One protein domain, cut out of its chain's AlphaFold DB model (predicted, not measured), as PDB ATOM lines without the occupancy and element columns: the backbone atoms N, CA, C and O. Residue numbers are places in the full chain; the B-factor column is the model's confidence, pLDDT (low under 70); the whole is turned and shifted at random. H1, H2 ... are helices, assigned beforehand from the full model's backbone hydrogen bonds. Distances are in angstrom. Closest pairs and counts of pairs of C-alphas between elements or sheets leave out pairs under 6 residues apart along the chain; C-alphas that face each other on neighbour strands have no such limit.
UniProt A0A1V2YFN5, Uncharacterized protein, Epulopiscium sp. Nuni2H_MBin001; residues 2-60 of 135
ATOM      1  N   VAL A   2      27.292  27.120  21.472       92.62
ATOM      2  CA  VAL A   2      27.104  28.589  21.282       92.62
ATOM      3  C   VAL A   2      25.634  29.048  21.321       92.62
ATOM      4  O   VAL A   2      25.322  30.043  21.966       92.62
ATOM      5  N   ASN A   3      24.712  28.291  20.716       93.00
ATOM      6  CA  ASN A   3      23.277  28.608  20.741       93.00
ATOM      7  C   ASN A   3      22.681  28.574  22.154       93.00
ATOM      8  O   ASN A   3      21.839  29.401  22.488       93.00
ATOM      9  N   GLU A   4      23.127  27.636  22.989       93.62
ATOM     10  CA  GLU A   4      22.663  27.525  24.376       93.62
ATOM     11  C   GLU A   4      23.128  28.737  25.187       93.62
ATOM     12  O   GLU A   4      22.334  29.321  25.920       93.62
ATOM     13  N   ILE A   5      24.377  29.169  24.977       94.25
ATOM     14  CA  ILE A   5      24.935  30.369  25.609       94.25
ATOM     15  C   ILE A   5      24.155  31.617  25.174       94.25
ATOM     16  O   ILE A   5      23.797  32.433  26.018       94.25
ATOM     17  N   ILE A   6      23.832  31.760  23.883       94.69
ATOM     18  CA  ILE A   6      23.024  32.886  23.379       94.69
ATOM     19  C   ILE A   6      21.665  32.946  24.089       94.69
ATOM     20  O   ILE A   6      21.272  34.009  24.571       94.69
ATOM     21  N   VAL A   7      20.964  31.811  24.196       94.81
ATOM     22  CA  VAL A   7      19.663  31.733  24.880       94.81
ATOM     23  C   VAL A   7      19.796  32.080  26.366       94.81
ATOM     24  O   VAL A   7      18.960  32.805  26.905       94.81
ATOM     25  N   GLU A   8      20.844  31.600  27.039       94.31
ATOM     26  CA  GLU A   8      21.123  31.929  28.441       94.31
ATOM     27  C   GLU A   8      21.369  33.431  28.637       94.31
ATOM     28  O   GLU A   8      20.768  34.044  29.521       94.31
ATOM     29  N   LEU A   9      22.205  34.041  27.793       93.69
ATOM     30  CA  LEU A   9      22.509  35.471  27.843       93.69
ATOM     31  C   LEU A   9      21.247  36.319  27.636       93.69
ATOM     32  O   LEU A   9      21.006  37.256  28.398       93.69
ATOM     33  N   GLN A  10      20.401  35.956  26.670       93.88
ATOM     34  CA  GLN A  10      19.121  36.633  26.443       93.88
ATOM     35  C   GLN A  10      18.174  36.499  27.645       93.88
ATOM     36  O   GLN A  10      17.550  37.480  28.042       93.88
ATOM     37  N   ARG A  11      18.103  35.318  28.280       94.31
ATOM     38  CA  ARG A  11      17.318  35.108  29.514       94.31
ATOM     39  C   ARG A  11      17.835  35.939  30.688       94.31
ATOM     40  O   ARG A  11      17.038  36.392  31.501       94.31
ATOM     41  N   LYS A  12      19.147  36.176  30.749       92.31
ATOM     42  CA  LYS A  12      19.796  37.089  31.705       92.31
ATOM     43  C   LYS A  12      19.608  38.576  31.347       92.31
ATOM     44  O   LYS A  12      20.171  39.433  32.019       92.31
ATOM     45  N   GLY A  13      18.845  38.900  30.298       91.69
ATOM     46  CA  GLY A  13      18.562  40.274  29.875       91.69
ATOM     47  C   GLY A  13      19.678  40.936  29.061       91.69
ATOM     48  O   GLY A  13      19.623  42.142  28.827       91.69
ATOM     49  N   ARG A  14      20.694  40.184  28.611       91.75
ATOM     50  CA  ARG A  14      21.740  40.722  27.728       91.75
ATOM     51  C   ARG A  14      21.182  40.908  26.320       91.75
ATOM     52  O   ARG A  14      20.573  40.001  25.750       91.75
ATOM     53  N   PHE A  15      21.433  42.076  25.737       92.56
ATOM     54  CA  PHE A  15      21.131  42.320  24.332       92.56
ATOM     55  C   PHE A  15      22.111  41.547  23.445       92.56
ATOM     56  O   PHE A  15      23.318  41.744  23.548       92.56
ATOM     57  N   ILE A  16      21.583  40.706  22.555       93.81
ATOM     58  CA  ILE A  16      22.359  40.002  21.530       93.81
ATOM     59  C   ILE A  16      21.852  40.460  20.154       93.81
ATOM     60  O   ILE A  16      20.666  40.270  19.860       93.81
ATOM     61  N   PRO A  17      22.704  41.059  19.302       95.12
ATOM     62  CA  PRO A  17      22.298  41.534  17.987       95.12
ATOM     63  C   PRO A  17      21.706  40.428  17.109       95.12
ATOM     64  O   PRO A  17      22.163  39.286  17.118       95.12
ATOM     65  N   LYS A  18      20.731  40.786  16.262       93.50
ATOM     66  CA  LYS A  18      20.037  39.827  15.385       93.50
ATOM     67  C   LYS A  18      20.990  39.046  14.479       93.50
ATOM     68  O   LYS A  18      20.772  37.858  14.269       93.50
ATOM     69  N   TYR A  19      22.041  39.692  13.969       92.00
ATOM     70  CA  TYR A  19      22.999  39.028  13.086       92.00
ATOM     71  C   TYR A  19      23.752  37.897  13.808       92.00
ATOM     72  O   TYR A  19      23.878  36.817  13.246       92.00
ATOM     73  N   ILE A  20      24.113  38.087  15.084       94.69
ATOM     74  CA  ILE A  20      24.744  37.061  15.934       94.69
ATOM     75  C   ILE A  20      23.820  35.852  16.103       94.69
ATOM     76  O   ILE A  20      24.252  34.711  15.962       94.69
ATOM     77  N   VAL A  21      22.533  36.106  16.364       93.62
ATOM     78  CA  VAL A  21      21.515  35.054  16.519       93.62
ATOM     79  C   VAL A  21      21.276  34.311  15.201       93.62
ATOM     80  O   VAL A  21      21.051  33.105  15.210       93.62
ATOM     81  N   SER A  22      21.327  35.010  14.062       94.00
ATOM     82  CA  SER A  22      21.087  34.408  12.745       94.00
ATOM     83  C   SER A  22      22.262  33.596  12.201       94.00
ATOM     84  O   SER A  22      22.047  32.678  11.415       94.00
ATOM     85  N   THR A  23      23.495  33.913  12.605       93.75
ATOM     86  CA  THR A  23      24.713  33.250  12.115       93.75
ATOM     87  C   THR A  23      25.647  32.848  13.267       93.75
ATOM     88  O   THR A  23      26.813  33.247  13.309       93.75
ATOM     89  N   PRO A  24      25.177  32.024  14.220       92.44
ATOM     90  CA  PRO A  24      25.874  31.774  15.484       92.44
ATOM     91  C   PRO A  24      27.179  30.976  15.331       92.44
ATOM     92  O   PRO A  24      28.035  31.023  16.211       92.44
ATOM     93  N   SER A  25      27.354  30.247  14.224       91.12
ATOM     94  CA  SER A  25      28.547  29.432  13.946       91.12
ATOM     95  C   SER A  25      29.725  30.227  13.375       91.12
ATOM     96  O   SER A  25      30.868  29.764  13.426       91.12
ATOM     97  N   VAL A  26      29.487  31.425  12.836       93.50
ATOM     98  CA  VAL A  26      30.566  32.224  12.244       93.50
ATOM     99  C   VAL A  26      31.451  32.770  13.366       93.50
ATOM    100  O   VAL A  26      30.979  33.060  14.467       93.50
ATOM    101  N   TRP A  27      32.759  32.850  13.128       94.75
ATOM    102  CA  TRP A  27      33.737  33.156  14.174       94.75
ATOM    103  C   TRP A  27      33.498  34.512  14.847       94.75
ATOM    104  O   TRP A  27      33.704  34.613  16.048       94.75
ATOM    105  N   GLN A  28      32.992  35.520  14.127       93.88
ATOM    106  CA  GLN A  28      32.654  36.826  14.704       93.88
ATOM    107  C   GLN A  28      31.513  36.694  15.714       93.88
ATOM    108  O   GLN A  28      31.554  37.301  16.780       93.88
ATOM    109  N   SER A  29      30.512  35.865  15.400       95.31
ATOM    110  CA  SER A  29      29.397  35.587  16.302       95.31
ATOM    111  C   SER A  29      29.865  34.858  17.555       95.31
ATOM    112  O   SER A  29      29.508  35.246  18.664       95.31
ATOM    113  N   ARG A  30      30.726  33.847  17.395       96.19
ATOM    114  CA  ARG A  30      31.332  33.128  18.524       96.19
ATOM    115  C   ARG A  30      32.222  34.030  19.378       96.19
ATOM    116  O   ARG A  30      32.109  33.985  20.598       96.19
ATOM    117  N   LEU A  31      33.046  34.875  18.757       95.62
ATOM    118  CA  LEU A  31      33.908  35.839  19.444       95.62
ATOM    119  C   LEU A  31      33.079  36.864  20.225       95.62
ATOM    120  O   LEU A  31      33.361  37.128  21.390       95.62
ATOM    121  N   TYR A  32      32.014  37.391  19.615       95.38
ATOM    122  CA  TYR A  32      31.074  38.283  20.289       95.38
ATOM    123  C   TYR A  32      30.462  37.615  21.522       95.38
ATOM    124  O   TYR A  32      30.500  38.190  22.605       95.38
ATOM    125  N   VAL A  33      29.935  36.394  21.373       96.06
ATOM    126  CA  VAL A  33      29.330  35.635  22.479       96.06
ATOM    127  C   VAL A  33      30.354  35.352  23.580       96.06
ATOM    128  O   VAL A  33      30.041  35.553  24.749       96.06
ATOM    129  N   ALA A  34      31.581  34.966  23.227       95.62
ATOM    130  CA  ALA A  34      32.662  34.749  24.186       95.62
ATOM    131  C   ALA A  34      33.000  36.020  24.990       95.62
ATOM    132  O   ALA A  34      33.282  35.933  26.181       95.62
ATOM    133  N   ASN A  35      32.902  37.202  24.375       94.00
ATOM    134  CA  ASN A  35      33.096  38.489  25.051       94.00
ATOM    135  C   ASN A  35      31.907  38.919  25.930       94.00
ATOM    136  O   ASN A  35      32.044  39.863  26.703       94.00
ATOM    137  N   GLN A  36      30.749  38.259  25.825       94.38
ATOM    138  CA  GLN A  36      29.608  38.480  26.724       94.38
ATOM    139  C   GLN A  36      29.632  37.578  27.967       94.38
ATOM    140  O   GLN A  36      28.837  37.793  28.885       94.38
ATOM    141  N   LEU A  37      30.492  36.556  27.982       93.44
ATOM    142  CA  LEU A  37      30.646  35.644  29.112       93.44
ATOM    143  C   LEU A  37      31.399  36.316  30.263       93.44
ATOM    144  O   LEU A  37      32.320  37.104  30.039       93.44
ATOM    145  N   ASP A  38      31.010  35.986  31.494       88.38
ATOM    146  CA  ASP A  38      31.637  36.539  32.691       88.38
ATOM    147  C   ASP A  38      33.021  35.915  32.906       88.38
ATOM    148  O   ASP A  38      33.180  34.693  32.943       88.38
ATOM    149  N   GLU A  39      34.044  36.756  33.056       80.50
ATOM    150  CA  GLU A  39      35.426  36.292  33.176       80.50
ATOM    151  C   GLU A  39      35.705  35.544  34.477       80.50
ATOM    152  O   GLU A  39      36.697  34.840  34.550       80.50
ATOM    153  N   SER A  40      34.858  35.650  35.499       84.00
ATOM    154  CA  SER A  40      35.043  34.939  36.764       84.00
ATOM    155  C   SER A  40      34.345  33.580  36.784       84.00
ATOM    156  O   SER A  40      34.908  32.620  37.308       84.00
ATOM    157  N   THR A  41      33.156  33.476  36.182       90.19
ATOM    158  CA  THR A  41      32.321  32.266  36.270       90.19
ATOM    159  C   THR A  41      32.312  31.416  35.007       90.19
ATOM    160  O   THR A  41      32.007  30.232  35.087       90.19
ATOM    161  N   ASP A  42      32.642  31.983  33.843       93.94
ATOM    162  CA  ASP A  42      32.455  31.329  32.541       93.94
ATOM    163  C   ASP A  42      33.760  31.072  31.782       93.94
ATOM    164  O   ASP A  42      33.749  30.871  30.564       93.94
ATOM    165  N   LYS A  43      34.894  31.035  32.493       95.12
ATOM    166  CA  LYS A  43      36.237  30.868  31.912       95.12
ATOM    167  C   LYS A  43      36.347  29.662  30.986       95.12
ATOM    168  O   LYS A  43      36.863  29.787  29.883       95.12
ATOM    169  N   GLU A  44      35.813  28.516  31.399       95.50
ATOM    170  CA  GLU A  44      35.865  27.265  30.630       95.50
ATOM    171  C   GLU A  44      35.067  27.363  29.327       95.50
ATOM    172  O   GLU A  44      35.539  26.954  28.266       95.50
ATOM    173  N   ARG A  45      33.873  27.967  29.386       95.69
ATOM    174  CA  ARG A  45      33.004  28.169  28.218       95.69
ATOM    175  C   ARG A  45      33.595  29.199  27.258       95.69
ATOM    176  O   ARG A  45      33.545  29.003  26.044       95.69
ATOM    177  N   LYS A  46      34.185  30.270  27.799       96.81
ATOM    178  CA  LYS A  46      34.911  31.288  27.032       96.81
ATOM    179  C   LYS A  46      36.124  30.670  26.344       96.81
ATOM    180  O   LYS A  46      36.257  30.811  25.133       96.81
ATOM    181  N   TYR A  47      36.947  29.930  27.087       97.00
ATOM    182  CA  TYR A  47      38.099  29.214  26.547       97.00
ATOM    183  C   TYR A  47      37.690  28.274  25.412       97.00
ATOM    184  O   TYR A  47      38.248  28.385  24.330       97.00
ATOM    185  N   ALA A  48      36.673  27.427  25.608       96.25
ATOM    186  CA  ALA A  48      36.217  26.489  24.583       96.25
ATOM    187  C   ALA A  48      35.794  27.192  23.278       96.25
ATOM    188  O   ALA A  48      36.223  26.799  22.197       96.25
ATOM    189  N   LEU A  49      35.012  28.278  23.363       96.50
ATOM    190  CA  LEU A  49      34.609  29.047  22.178       96.50
ATOM    191  C   LEU A  49      35.803  29.661  21.436       96.50
ATOM    192  O   LEU A  49      35.840  29.631  20.205       96.50
ATOM    193  N   LEU A  50      36.753  30.248  22.167       97.25
ATOM    194  CA  LEU A  50      37.926  30.884  21.566       97.25
ATOM    195  C   LEU A  50      38.910  29.843  21.010       97.25
ATOM    196  O   LEU A  50      39.474  30.045  19.934       97.25
ATOM    197  N   GLU A  51      39.074  28.712  21.694       97.56
ATOM    198  CA  GLU A  51      39.910  27.600  21.245       97.56
ATOM    199  C   GLU A  51      39.367  26.986  19.944       97.56
ATOM    200  O   GLU A  51      40.149  26.726  19.028       97.56
ATOM    201  N   ASP A  52      38.046  26.835  19.803       96.62
ATOM    202  CA  ASP A  52      37.415  26.367  18.559       96.62
ATOM    203  C   ASP A  52      37.706  27.316  17.384       96.62
ATOM    204  O   ASP A  52      38.106  26.877  16.303       96.62
ATOM    205  N   ILE A  53      37.578  28.634  17.594       97.38
ATOM    206  CA  ILE A  53      37.919  29.646  16.576       97.38
ATOM    207  C   ILE A  53      39.386  29.504  16.139       97.38
ATOM    208  O   ILE A  53      39.695  29.587  14.943       97.38
ATOM    209  N   TYR A  54      40.289  29.292  17.103       97.81
ATOM    210  CA  TYR A  54      41.715  29.106  16.851       97.81
ATOM    211  C   TYR A  54      41.991  27.826  16.052       97.81
ATOM    212  O   TYR A  54      42.614  27.886  14.989       97.81
ATOM    213  N   LYS A  55      41.480  26.677  16.513       96.50
ATOM    214  CA  LYS A  55      41.693  25.357  15.894       96.50
ATOM    215  C   LYS A  55      41.149  25.285  14.470       96.50
ATOM    216  O   LYS A  55      41.801  24.726  13.591       96.50
ATOM    217  N   GLU A  56      39.995  25.894  14.217       96.50
ATOM    218  CA  GLU A  56      39.409  25.972  12.875       96.50
ATOM    219  C   GLU A  56      40.124  26.984  11.959       96.50
ATOM    220  O   GLU A  56      39.842  27.051  10.760       96.50
ATOM    221  N   LYS A  57      41.047  27.790  12.503       94.75
ATOM    222  CA  LYS A  57      41.766  28.855  11.789       94.75
ATOM    223  C   LYS A  57      40.805  29.821  11.092       94.75
ATOM    224  O   LYS A  57      41.036  30.194   9.939       94.75
ATOM    225  N   THR A  58      39.702  30.189  11.744       94.94
ATOM    226  CA  THR A  58      38.635  31.007  11.134       94.94
ATOM    227  C   THR A  58      38.813  32.505  11.357       94.94
ATOM    228  O   THR A  58      38.392  33.287  10.506       94.94
ATOM    229  N   PHE A  59      39.505  32.914  12.426       95.94
ATOM    230  CA  PHE A  59      39.898  34.310  12.639       95.94
ATOM    231  C   PHE A  59      40.981  34.701  11.623       95.94
ATOM    232  O   PHE A  59      42.156  34.359  11.796       95.94
ATOM    233  N   ARG A  60      40.564  35.409  10.567       94.12
ATOM    234  CA  ARG A  60      41.386  35.847   9.429       94.12
ATOM    235  C   ARG A  60      41.074  37.291   9.058       94.12
ATOM    236  O   ARG A  60      39.967  37.766   9.316       94.12
TER     237      ARG A  60
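What this domain is: This is residues 2 to 60 of the 135 residues of an uncharacterized protein of Epulopiscium sp. Nuni2H_MBin001 (UniProt A0A1V2YFN5). H4, the longest helix, folds back beside H3 as a helical hairpin, and on H3 the first helix H1 and the short H2 also pack, with H3 as the hub of the four. The printed part has 59 residues with four named helices in the order H1, H2, H3, H4 and no named strand, and its class is all helix. The whole is compact, with a radius of gyration of the C-alphas of 10.9 A, and flat, spanning 31 by 27 by 15 A.

Where its parts are: H4 takes residues 43 to 55 and is 17.8 A long from C-alpha 43 at (36.237, 30.868, 31.912) to C-alpha 55 at (41.693, 25.357, 15.894). H3 takes residues 27 to 36, over 14.2 A. H1 takes residues 2 to 11, over 14.4 A, and begins with C-alpha 2 at (27.104, 28.589, 21.282). H2 takes residues 18 to 22, over 6.1 A.

How they stand to each other: H3 and H4 form a hairpin and touch at a shallow tilt of 16 degrees, opposite ways; their closest C-alphas, of Ala 34 and Lys 46, are 5.0 A apart. H1 touches H3 at a steep tilt of 39 degrees, the same way, with the closest C-alphas, of Val 2 and Arg 30, 6.8 A apart. H2 touches H3, where the closest C-alphas, of Ile 20 and Ser 29, are 4.9 A apart. H1 is close to H4 but not clearly touching it: their closest C-alphas, of Val 2 and Leu 49, are 7.6 A apart. H1 and H2 are also close but not clearly touching, at 7.4 A between the C-alphas of Ile 6 and Val 21, their closest. H2 and H4 are apart. In H1, H2, H3 and H4 every O i to N i+4 pair is within hydrogen-bond range.

The domain as a whole: The two C-alphas farthest apart, of Gly 13 and Lys 57, are 31.6 A apart. The printed part has no cut. The link from H2 to H3 is tight, and those from H1 to H2 and from H3 to H4 are short. The mean pLDDT of the printed part is 94.0, and no printed residue is under 70.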